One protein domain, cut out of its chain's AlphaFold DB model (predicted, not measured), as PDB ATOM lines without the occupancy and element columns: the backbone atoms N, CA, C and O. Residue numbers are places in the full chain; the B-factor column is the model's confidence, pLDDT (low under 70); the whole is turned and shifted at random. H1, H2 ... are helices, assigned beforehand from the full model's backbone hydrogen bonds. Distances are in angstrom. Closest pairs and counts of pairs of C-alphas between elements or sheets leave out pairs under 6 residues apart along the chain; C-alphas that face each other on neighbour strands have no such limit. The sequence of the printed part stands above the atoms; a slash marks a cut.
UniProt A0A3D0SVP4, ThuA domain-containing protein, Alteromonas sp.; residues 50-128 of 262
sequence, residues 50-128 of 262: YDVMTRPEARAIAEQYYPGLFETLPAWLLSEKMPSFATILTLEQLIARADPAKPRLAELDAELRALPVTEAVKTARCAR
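AT A GLANCE: This is residues 50 to 128 of the 262 residues of the protein "ThuA domain-containing protein" of Alteromonas sp. (UniProt A0A3D0SVP4). Two helices, H2 and H4, lie side by side running opposite ways along one side of a loosely joined helical domain. Short H1 sits near the middle, H3 and H5 stand on two sides of it, and the long loop 66 to 90 runs past H1 on the side away from H4. The printed part has 79 residues with five named helices, H1 to H5 in order, and no named strand; the class is all helix, though under half of the residues, 39 of the 79, are in named helices. It is compact, radius of gyration of the C-alphas 12.4 A, spanning 34 by 29 by 17 A.

IN THESE COORDINATES: Find C-alpha 50 at (21.763, -43.405, 45.739), where H1, residues 50 to 53, begins. Next come H2, 56 to 65, 14.6 A long; H3, 91 to 98, 10.7 A; H4, 105 to 113, 12.1 A; and H5, 119 to 126, 10.6 A, ending at C-alpha 126 (30.397, -34.856, 48.720).

HOW THE PARTS SIT: H1 and H2 touch only at the corner, closest C-alphas Met 53 and Arg 59, 4.7 A. H2 and H4 touch at a shallow tilt of 18 degrees, opposite ways, closest C-alphas Ala 58 and Leu 112, 6.3 A. H1 is close to but not clearly touching H3, closest C-alphas Val 52 and Leu 91, 7.3 A, and likewise H5, Asp 51 and Arg 125, 7.0 A. Every O i to N i+4 pair is within hydrogen-bond range in H2, H4 and H5, and 3 of 4 in H3; H1 is too short for one.

THE WHOLE: The C-alphas farthest apart, Ala 101 and Glu 119, are 35.1 A apart. The printed part has no cut; H2 to H3 is a long link of 25 residues. No printed residue is under 70 in pLDDT.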
ATOM      1  N   TYR A  50      20.312 -43.236  45.765       95.44
ATOM      2  CA  TYR A  50      21.763 -43.405  45.739       95.44
ATOM      3  C   TYR A  50      22.403 -43.317  47.132       95.44
ATOM      4  O   TYR A  50      23.233 -44.154  47.492       95.44
ATOM      5  N   ASP A  51      22.006 -42.330  47.938       95.44
ATOM      6  CA  ASP A  51      22.596 -42.076  49.255       95.44
ATOM      7  C   ASP A  51      22.179 -43.124  50.297       95.44
ATOM      8  O   ASP A  51      22.877 -43.297  51.295       95.44
ATOM      9  N   VAL A  52      21.083 -43.850  50.057       96.06
ATOM     10  CA  VAL A  52      20.650 -44.992  50.876       96.06
ATOM     11  C   VAL A  52      21.300 -46.282  50.379       96.06
ATOM     12  O   VAL A  52      21.937 -46.989  51.154       96.06
ATOM     13  N   MET A  53      21.186 -46.586  49.083       94.44
ATOM     14  CA  MET A  53      21.605 -47.874  48.520       94.44
ATOM     15  C   MET A  53      23.122 -48.091  48.592       94.44
ATOM     16  O   MET A  53      23.581 -49.218  48.750       94.44
ATOM     17  N   THR A  54      23.917 -47.019  48.528       94.00
ATOM     18  CA  THR A  54      25.388 -47.093  48.613       94.00
ATOM     19  C   THR A  54      25.913 -47.082  50.052       94.00
ATOM     20  O   THR A  54      27.120 -46.960  50.286       94.00
ATOM     21  N   ARG A  55      25.026 -47.168  51.049       95.69
ATOM     22  CA  ARG A  55      25.379 -47.249  52.470       95.69
ATOM     23  C   ARG A  55      24.871 -48.578  53.021       95.69
ATOM     24  O   ARG A  55      23.661 -48.732  53.137       95.69
ATOM     25  N   PRO A  56      25.758 -49.529  53.377       95.44
ATOM     26  CA  PRO A  56      25.344 -50.880  53.759       95.44
ATOM     27  C   PRO A  56      24.271 -50.923  54.853       95.44
ATOM     28  O   PRO A  56      23.305 -51.665  54.721       95.44
ATOM     29  N   GLU A  57      24.402 -50.090  55.889       96.50
ATOM     30  CA  GLU A  57      23.438 -50.014  56.996       96.50
ATOM     31  C   GLU A  57      22.068 -49.495  56.534       96.50
ATOM     32  O   GLU A  57      21.044 -50.118  56.804       96.50
ATOM     33  N   ALA A  58      22.037 -48.398  55.772       97.50
ATOM     34  CA  ALA A  58      20.791 -47.819  55.269       97.50
ATOM     35  C   ALA A  58      20.121 -48.715  54.211       97.50
ATOM     36  O   ALA A  58      18.900 -48.868  54.209       97.50
ATOM     37  N   ARG A  59      20.921 -49.358  53.349       96.62
ATOM     38  CA  ARG A  59      20.463 -50.370  52.391       96.62
ATOM     39  C   ARG A  59      19.822 -51.555  53.107       96.62
ATOM     40  O   ARG A  59      18.735 -51.960  52.715       96.62
ATOM     41  N   ALA A  60      20.464 -52.082  54.151       97.38
ATOM     42  CA  ALA A  60      19.942 -53.212  54.917       97.38
ATOM     43  C   ALA A  60      18.597 -52.885  55.584       97.38
ATOM     44  O   ALA A  60      17.683 -53.704  55.530       97.38
ATOM     45  N   ILE A  61      18.450 -51.676  56.139       97.94
ATOM     46  CA  ILE A  61      17.167 -51.207  56.678       97.94
ATOM     47  C   ILE A  61      16.115 -51.150  55.564       97.94
ATOM     48  O   ILE A  61      15.036 -51.703  55.725       97.94
ATOM     49  N   ALA A  62      16.406 -50.541  54.412       96.38
ATOM     50  CA  ALA A  62      15.437 -50.478  53.314       96.38
ATOM     51  C   ALA A  62      14.998 -51.878  52.825       96.38
ATOM     52  O   ALA A  62      13.801 -52.115  52.665       96.38
ATOM     53  N   GLU A  63      15.937 -52.817  52.683       95.06
ATOM     54  CA  GLU A  63      15.676 -54.214  52.298       95.06
ATOM     55  C   GLU A  63      14.880 -55.004  53.354       95.06
ATOM     56  O   GLU A  63      14.111 -55.901  53.013       95.06
ATOM     57  N   GLN A  64      14.999 -54.662  54.641       95.88
ATOM     58  CA  GLN A  64      14.190 -55.275  55.702       95.88
ATOM     59  C   GLN A  64      12.694 -54.968  55.542       95.88
ATOM     60  O   GLN A  64      11.853 -55.815  55.852       95.88
ATOM     61  N   TYR A  65      12.352 -53.761  55.085       95.38
ATOM     62  CA  TYR A  65      10.960 -53.344  54.880       95.38
ATOM     63  C   TYR A  65      10.451 -53.682  53.480       95.38
ATOM     64  O   TYR A  65       9.275 -54.015  53.335       95.38
ATOM     65  N   TYR A  66      11.327 -53.631  52.475       93.69
ATOM     66  CA  TYR A  66      11.015 -53.907  51.075       93.69
ATOM     67  C   TYR A  66      12.043 -54.883  50.483       93.69
ATOM     68  O   TYR A  66      12.972 -54.446  49.806       93.69
ATOM     69  N   PRO A  67      11.892 -56.198  50.724       92.81
ATOM     70  CA  PRO A  67      12.847 -57.189  50.240       92.81
ATOM     71  C   PRO A  67      12.926 -57.235  48.710       92.81
ATOM     72  O   PRO A  67      11.904 -57.358  48.031       92.81
ATOM     73  N   GLY A  68      14.141 -57.207  48.168       89.88
ATOM     74  CA  GLY A  68      14.408 -57.218  46.734       89.88
ATOM     75  C   GLY A  68      14.336 -55.838  46.075       89.88
ATOM     76  O   GLY A  68      14.308 -55.763  44.840       89.88
ATOM     77  N   LEU A  69      14.241 -54.748  46.846       90.62
ATOM     78  CA  LEU A  69      14.064 -53.396  46.306       90.62
ATOM     79  C   LEU A  69      15.208 -53.016  45.360       90.62
ATOM     80  O   LEU A  69      14.958 -52.435  44.302       90.62
ATOM     81  N   PHE A  70      16.449 -53.361  45.708       90.25
ATOM     82  CA  PHE A  70      17.623 -53.019  44.905       90.25
ATOM     83  C   PHE A  70      18.034 -54.106  43.898       90.25
ATOM     84  O   PHE A  70      18.946 -53.894  43.101       90.25
ATOM     85  N   GLU A  71      17.360 -55.255  43.883       86.25
ATOM     86  CA  GLU A  71      17.638 -56.366  42.962       86.25
ATOM     87  C   GLU A  71      16.610 -56.464  41.828       86.25
ATOM     88  O   GLU A  71      16.926 -56.935  40.735       86.25
ATOM     89  N   THR A  72      15.376 -56.020  42.069       80.69
ATOM     90  CA  THR A  72      14.280 -56.090  41.087       80.69
ATOM     91  C   THR A  72      14.336 -54.984  40.036       80.69
ATOM     92  O   THR A  72      13.735 -55.109  38.967       80.69
ATOM     93  N   LEU A  73      15.061 -53.902  40.316       81.69
ATOM     94  CA  LEU A  73      15.139 -52.742  39.440       81.69
ATOM     95  C   LEU A  73      16.314 -52.848  38.453       81.69
ATOM     96  O   LEU A  73      17.341 -53.457  38.759       81.69
ATOM     97  N   PRO A  74      16.207 -52.243  37.254       83.75
ATOM     98  CA  PRO A  74      17.267 -52.315  36.256       83.75
ATOM     99  C   PRO A  74      18.601 -51.744  36.754       83.75
ATOM    100  O   PRO A  74      18.638 -50.676  37.358       83.75
ATOM    101  N   ALA A  75      19.715 -52.382  36.387       82.81
ATOM    102  CA  ALA A  75      21.056 -51.948  36.799       82.81
ATOM    103  C   ALA A  75      21.397 -50.501  36.390       82.81
ATOM    104  O   ALA A  75      22.122 -49.815  37.105       82.81
ATOM    105  N   TRP A  76      20.852 -50.010  35.268       81.44
ATOM    106  CA  TRP A  76      21.043 -48.618  34.841       81.44
ATOM    107  C   TRP A  76      20.410 -47.608  35.811       81.44
ATOM    108  O   TRP A  76      20.875 -46.475  35.907       81.44
ATOM    109  N   LEU A  77      19.374 -48.019  36.552       85.19
ATOM    110  CA  LEU A  77      18.704 -47.198  37.555       85.19
ATOM    111  C   LEU A  77      19.527 -47.109  38.849       85.19
ATOM    112  O   LEU A  77      19.575 -46.061  39.484       85.19
ATOM    113  N   LEU A  78      20.180 -48.213  39.220       87.25
ATOM    114  CA  LEU A  78      20.835 -48.416  40.515       87.25
ATOM    115  C   LEU A  78      22.367 -48.411  40.431       87.25
ATOM    116  O   LEU A  78      23.042 -49.030  41.250       87.25
ATOM    117  N   SER A  79      22.938 -47.720  39.444       90.25
ATOM    118  CA  SER A  79      24.394 -47.603  39.331       90.25
ATOM    119  C   SER A  79      24.994 -47.020  40.615       90.25
ATOM    120  O   SER A  79      24.607 -45.941  41.062       90.25
ATOM    121  N   GLU A  80      25.986 -47.697  41.190       90.19
ATOM    122  CA  GLU A  80      26.758 -47.173  42.327       90.19
ATOM    123  C   GLU A  80      27.854 -46.184  41.882       90.19
ATOM    124  O   GLU A  80      28.457 -45.495  42.706       90.19
ATOM    125  N   LYS A  81      28.094 -46.069  40.570       90.38
ATOM    126  CA  LYS A  81      29.050 -45.133  39.964       90.38
ATOM    127  C   LYS A  81      28.314 -43.948  39.347       90.38
ATOM    128  O   LYS A  81      27.222 -44.132  38.821       90.38
ATOM    129  N   MET A  82      28.923 -42.763  39.378       91.31
ATOM    130  CA  MET A  82      28.424 -41.614  38.616       91.31
ATOM    131  C   MET A  82      28.689 -41.805  37.114       91.31
ATOM    132  O   MET A  82      29.759 -42.317  36.764       91.31
ATOM    133  N   PRO A  83      27.772 -41.372  36.234       93.19
ATOM    134  CA  PRO A  83      26.424 -40.870  36.532       93.19
ATOM    135  C   PRO A  83      25.482 -41.986  37.026       93.19
ATOM    136  O   PRO A  83      25.628 -43.148  36.643       93.19
ATOM    137  N   SER A  84      24.516 -41.647  37.883       93.00
ATOM    138  CA  SER A  84      23.536 -42.601  38.411       93.00
ATOM    139  C   SER A  84      22.139 -42.005  38.502       93.00
ATOM    140  O   SER A  84      21.916 -40.995  39.174       93.00
ATOM    141  N   PHE A  85      21.162 -42.705  37.924       91.56
ATOM    142  CA  PHE A  85      19.753 -42.319  38.000       91.56
ATOM    143  C   PHE A  85      19.210 -42.323  39.437       91.56
ATOM    144  O   PHE A  85      18.300 -41.569  39.769       91.56
ATOM    145  N   ALA A  86      19.785 -43.126  40.333       93.00
ATOM    146  CA  ALA A  86      19.393 -43.141  41.740       93.00
ATOM    147  C   ALA A  86      19.710 -41.816  42.462       93.00
ATOM    148  O   ALA A  86      19.228 -41.600  43.575       93.00
ATOM    149  N   THR A  87      20.509 -40.925  41.862       93.19
ATOM    150  CA  THR A  87      20.732 -39.570  42.395       93.19
ATOM    151  C   THR A  87      19.590 -38.609  42.088       93.19
ATOM    152  O   THR A  87      19.550 -37.540  42.686       93.19
ATOM    153  N   ILE A  88      18.670 -38.986  41.191       91.00
ATOM    154  CA  ILE A  88      17.548 -38.147  40.761       91.00
ATOM    155  C   ILE A  88      16.174 -38.710  41.155       91.00
ATOM    156  O   ILE A  88      15.141 -38.143  40.801       91.00
ATOM    157  N   LEU A  89      16.141 -39.800  41.924       91.69
ATOM    158  CA  LEU A  89      14.933 -40.347  42.542       91.69
ATOM    159  C   LEU A  89      15.105 -40.408  44.052       91.69
ATOM    160  O   LEU A  89      16.148 -40.863  44.518       91.69
ATOM    161  N   THR A  90      14.081 -40.028  44.817       94.50
ATOM    162  CA  THR A  90      14.089 -40.329  46.254       94.50
ATOM    163  C   THR A  90      13.916 -41.827  46.495       94.50
ATOM    164  O   THR A  90      13.375 -42.552  45.651       94.50
ATOM    165  N   LEU A  91      14.316 -42.303  47.676       95.06
ATOM    166  CA  LEU A  91      13.988 -43.664  48.103       95.06
ATOM    167  C   LEU A  91      12.467 -43.905  48.084       95.06
ATOM    168  O   LEU A  91      12.023 -44.952  47.622       95.06
ATOM    169  N   GLU A  92      11.656 -42.930  48.503       94.25
ATOM    170  CA  GLU A  92      10.193 -43.041  48.440       94.25
ATOM    171  C   GLU A  92       9.679 -43.242  47.006       94.25
ATOM    172  O   GLU A  92       8.807 -44.078  46.762       94.25
ATOM    173  N   GLN A  93      10.210 -42.484  46.042       91.88
ATOM    174  CA  GLN A  93       9.841 -42.599  44.628       91.88
ATOM    175  C   GLN A  93      10.284 -43.934  44.021       91.88
ATOM    176  O   GLN A  93       9.644 -44.415  43.080       91.88
ATOM    177  N   LEU A  94      11.373 -44.513  44.533       90.56
ATOM    178  CA  LEU A  94      11.845 -45.840  44.158       90.56
ATOM    179  C   LEU A  94      10.899 -46.923  44.690       90.56
ATOM    180  O   LEU A  94      10.404 -47.741  43.916       90.56
ATOM    181  N   ILE A  95      10.567 -46.861  45.982       93.06
ATOM    182  CA  ILE A  95       9.609 -47.769  46.628       93.06
ATOM    183  C   ILE A  95       8.247 -47.674  45.944       93.06
ATOM    184  O   ILE A  95       7.663 -48.697  45.626       93.06
ATOM    185  N   ALA A  96       7.775 -46.469  45.615       90.19
ATOM    186  CA  ALA A  96       6.510 -46.262  44.906       90.19
ATOM    187  C   ALA A  96       6.402 -47.034  43.582       90.19
ATOM    188  O   ALA A  96       5.298 -47.360  43.150       90.19
ATOM    189  N   ARG A  97       7.538 -47.268  42.912       85.44
ATOM    190  CA  ARG A  97       7.609 -48.012  41.650       85.44
ATOM    191  C   ARG A  97       7.647 -49.519  41.870       85.44
ATOM    192  O   ARG A  97       7.085 -50.243  41.057       85.44
ATOM    193  N   ALA A  98       8.322 -49.967  42.926       85.25
ATOM    194  CA  ALA A  98       8.453 -51.380  43.261       85.25
ATOM    195  C   ALA A  98       7.194 -51.930  43.956       85.25
ATOM    196  O   ALA A  98       6.722 -53.010  43.616       85.25
ATOM    197  N   ASP A  99       6.625 -51.162  44.886       85.94
ATOM    198  CA  ASP A  99       5.429 -51.492  45.658       85.94
ATOM    199  C   ASP A  99       4.495 -50.267  45.773       85.94
ATOM    200  O   ASP A  99       4.682 -49.398  46.634       85.94
ATOM    201  N   PRO A 100       3.444 -50.189  44.933       82.56
ATOM    202  CA  PRO A 100       2.479 -49.093  44.966       82.56
ATOM    203  C   PRO A 100       1.681 -48.982  46.272       82.56
ATOM    204  O   PRO A 100       1.168 -47.900  46.567       82.56
ATOM    205  N   ALA A 101       1.550 -50.066  47.048       85.50
ATOM    206  CA  ALA A 101       0.805 -50.055  48.305       85.50
ATOM    207  C   ALA A 101       1.588 -49.373  49.438       85.50
ATOM    208  O   ALA A 101       0.973 -48.888  50.389       85.50
ATOM    209  N   LYS A 102       2.925 -49.301  49.319       83.50
ATOM    210  CA  LYS A 102       3.830 -48.583  50.232       83.50
ATOM    211  C   LYS A 102       3.569 -48.851  51.731       83.50
ATOM    212  O   LYS A 102       3.555 -47.903  52.530       83.50
ATOM    213  N   PRO A 103       3.330 -50.102  52.168       85.00
ATOM    214  CA  PRO A 103       3.060 -50.366  53.574       85.00
ATOM    215  C   PRO A 103       4.291 -49.998  54.411       85.00
ATOM    216  O   PRO A 103       5.414 -50.289  54.016       85.00
ATOM    217  N   ARG A 104       4.092 -49.395  55.590       94.38
ATOM    218  CA  ARG A 104       5.148 -49.154  56.599       94.38
ATOM    219  C   ARG A 104       6.219 -48.105  56.246       94.38
ATOM    220  O   ARG A 104       7.254 -48.066  56.905       94.38
ATOM    221  N   LEU A 105       5.963 -47.189  55.302       95.25
ATOM    222  CA  LEU A 105       6.895 -46.084  55.005       95.25
ATOM    223  C   LEU A 105       7.279 -45.256  56.243       95.25
ATOM    224  O   LEU A 105       8.438 -44.891  56.394       95.25
ATOM    225  N   ALA A 106       6.332 -44.979  57.143       96.50
ATOM    226  CA  ALA A 106       6.609 -44.192  58.346       96.50
ATOM    227  C   ALA A 106       7.583 -44.894  59.310       96.50
ATOM    228  O   ALA A 106       8.431 -44.239  59.911       96.50
ATOM    229  N   GLU A 107       7.475 -46.220  59.441       98.00
ATOM    230  CA  GLU A 107       8.382 -47.026  60.266       98.00
ATOM    231  C   GLU A 107       9.782 -47.067  59.643       98.00
ATOM    232  O   GLU A 107      10.766 -46.805  60.333       98.00
ATOM    233  N   LEU A 108       9.858 -47.288  58.324       97.75
ATOM    234  CA  LEU A 108      11.111 -47.232  57.572       97.75
ATOM    235  C   LEU A 108      11.796 -45.860  57.706       97.75
ATOM    236  O   LEU A 108      12.989 -45.798  57.993       97.75
ATOM    237  N   ASP A 109      11.066 -44.753  57.525       98.25
ATOM    238  CA  ASP A 109      11.636 -43.402  57.638       98.25
ATOM    239  C   ASP A 109      12.173 -43.127  59.047       98.25
ATOM    240  O   ASP A 109      13.245 -42.543  59.196       98.25
ATOM    241  N   ALA A 110      11.453 -43.570  60.083       98.38
ATOM    242  CA  ALA A 110      11.887 -43.420  61.467       98.38
ATOM    243  C   ALA A 110      13.186 -44.194  61.748       98.38
ATOM    244  O   ALA A 110      14.090 -43.650  62.386       98.38
ATOM    245  N   GLU A 111      13.305 -45.426  61.247       98.44
ATOM    246  CA  GLU A 111      14.502 -46.253  61.429       98.44
ATOM    247  C   GLU A 111      15.697 -45.713  60.631       98.44
ATOM    248  O   GLU A 111      16.801 -45.613  61.166       98.44
ATOM    249  N   LEU A 112      15.472 -45.252  59.396       98.50
ATOM    250  CA  LEU A 112      16.496 -44.558  58.611       98.50
ATOM    251  C   LEU A 112      17.001 -43.312  59.345       98.50
ATOM    252  O   LEU A 112      18.207 -43.148  59.495       98.50
ATOM    253  N   ARG A 113      16.108 -42.460  59.861       98.25
ATOM    254  CA  ARG A 113      16.486 -41.232  60.587       98.25
ATOM    255  C   ARG A 113      17.281 -41.481  61.863       98.25
ATOM    256  O   ARG A 113      17.951 -40.561  62.328       98.25
ATOM    257  N   ALA A 114      17.207 -42.682  62.432       98.19
ATOM    258  CA  ALA A 114      17.992 -43.058  63.602       98.19
ATOM    259  C   ALA A 114      19.466 -43.359  63.266       98.19
ATOM    260  O   ALA A 114      20.298 -43.375  64.174       98.19
ATOM    261  N   LEU A 115      19.809 -43.573  61.988       98.19
ATOM    262  CA  LEU A 115      21.192 -43.805  61.576       98.19
ATOM    263  C   LEU A 115      22.064 -42.551  61.744       98.19
ATOM    264  O   LEU A 115      21.660 -41.447  61.358       98.19
ATOM    265  N   PRO A 116      23.308 -42.701  62.235       97.69
ATOM    266  CA  PRO A 116      24.230 -41.584  62.351       97.69
ATOM    267  C   PRO A 116      24.744 -41.128  60.978       97.69
ATOM    268  O   PRO A 116      25.183 -41.924  60.146       97.69
ATOM    269  N   VAL A 117      24.796 -39.812  60.765       97.06
ATOM    270  CA  VAL A 117      25.499 -39.203  59.624       97.06
ATOM    271  C   VAL A 117      26.975 -39.034  59.998       97.06
ATOM    272  O   VAL A 117      27.404 -37.985  60.473       97.06
ATOM    273  N   THR A 118      27.751 -40.108  59.852       96.19
ATOM    274  CA  THR A 118      29.186 -40.121  60.188       96.19
ATOM    275  C   THR A 118      30.015 -39.292  59.201       96.19
ATOM    276  O   THR A 118      29.589 -39.050  58.071       96.19
ATOM    277  N   GLU A 119      31.242 -38.909  59.566       94.19
ATOM    278  CA  GLU A 119      32.145 -38.201  58.638       94.19
ATOM    279  C   GLU A 119      32.415 -38.997  57.349       94.19
ATOM    280  O   GLU A 119      32.516 -38.416  56.272       94.19
ATOM    281  N   ALA A 120      32.436 -40.332  57.416       93.19
ATOM    282  CA  ALA A 120      32.544 -41.168  56.222       93.19
ATOM    283  C   ALA A 120      31.330 -40.996  55.287       93.19
ATOM    284  O   ALA A 120      31.498 -40.895  54.070       93.19
ATOM    285  N   VAL A 121      30.114 -40.908  55.842       94.88
ATOM    286  CA  VAL A 121      28.891 -40.637  55.067       94.88
ATOM    287  C   VAL A 121      28.965 -39.259  54.417       94.88
ATOM    288  O   VAL A 121      28.679 -39.147  53.223       94.88
ATOM    289  N   LYS A 122      29.379 -38.240  55.175       94.44
ATOM    290  CA  LYS A 122      29.515 -36.857  54.697       94.44
ATOM    291  C   LYS A 122      30.498 -36.763  53.534       94.44
ATOM    292  O   LYS A 122      30.121 -36.299  52.462       94.44
ATOM    293  N   THR A 123      31.712 -37.286  53.706       92.25
ATOM    294  CA  THR A 123      32.746 -37.306  52.659       92.25
ATOM    295  C   THR A 123      32.252 -38.017  51.406       92.25
ATOM    296  O   THR A 123      32.374 -37.496  50.300       92.25
ATOM    297  N   ALA A 124      31.623 -39.183  51.561       91.69
ATOM    298  CA  ALA A 124      31.150 -39.954  50.420       91.69
ATOM    299  C   ALA A 124      29.954 -39.302  49.696       91.69
ATOM    300  O   ALA A 124      29.819 -39.478  48.488       91.69
ATOM    301  N   ARG A 125      29.108 -38.516  50.380       92.75
ATOM    302  CA  ARG A 125      28.063 -37.699  49.725       92.75
ATOM    303  C   ARG A 125      28.648 -36.550  48.915       92.75
ATOM    304  O   ARG A 125      28.093 -36.198  47.876       92.75
ATOM    305  N   CYS A 126      29.748 -35.976  49.385       92.62
ATOM    306  CA  CYS A 126      30.397 -34.856  48.720       92.62
ATOM    307  C   CYS A 126      31.321 -35.277  47.573       92.62
ATOM    308  O   CYS A 126      31.541 -34.491  46.659       92.62
ATOM    309  N   ALA A 127      31.769 -36.534  47.544       91.62
ATOM    310  CA  ALA A 127      32.639 -37.073  46.496       91.62
ATOM    311  C   ALA A 127      32.055 -37.023  45.063       91.62
ATOM    312  O   ALA A 127      32.799 -37.201  44.104       91.62
ATOM    313  N   ARG A 128      30.743 -36.788  44.891       90.75
ATOM    314  CA  ARG A 128      30.102 -36.599  43.569       90.75
ATOM    315  C   ARG A 128      30.247 -35.180  42.996       90.75
ATOM    316  O   ARG A 128      29.893 -34.950  41.837       90.75
TER     317      ARG A 128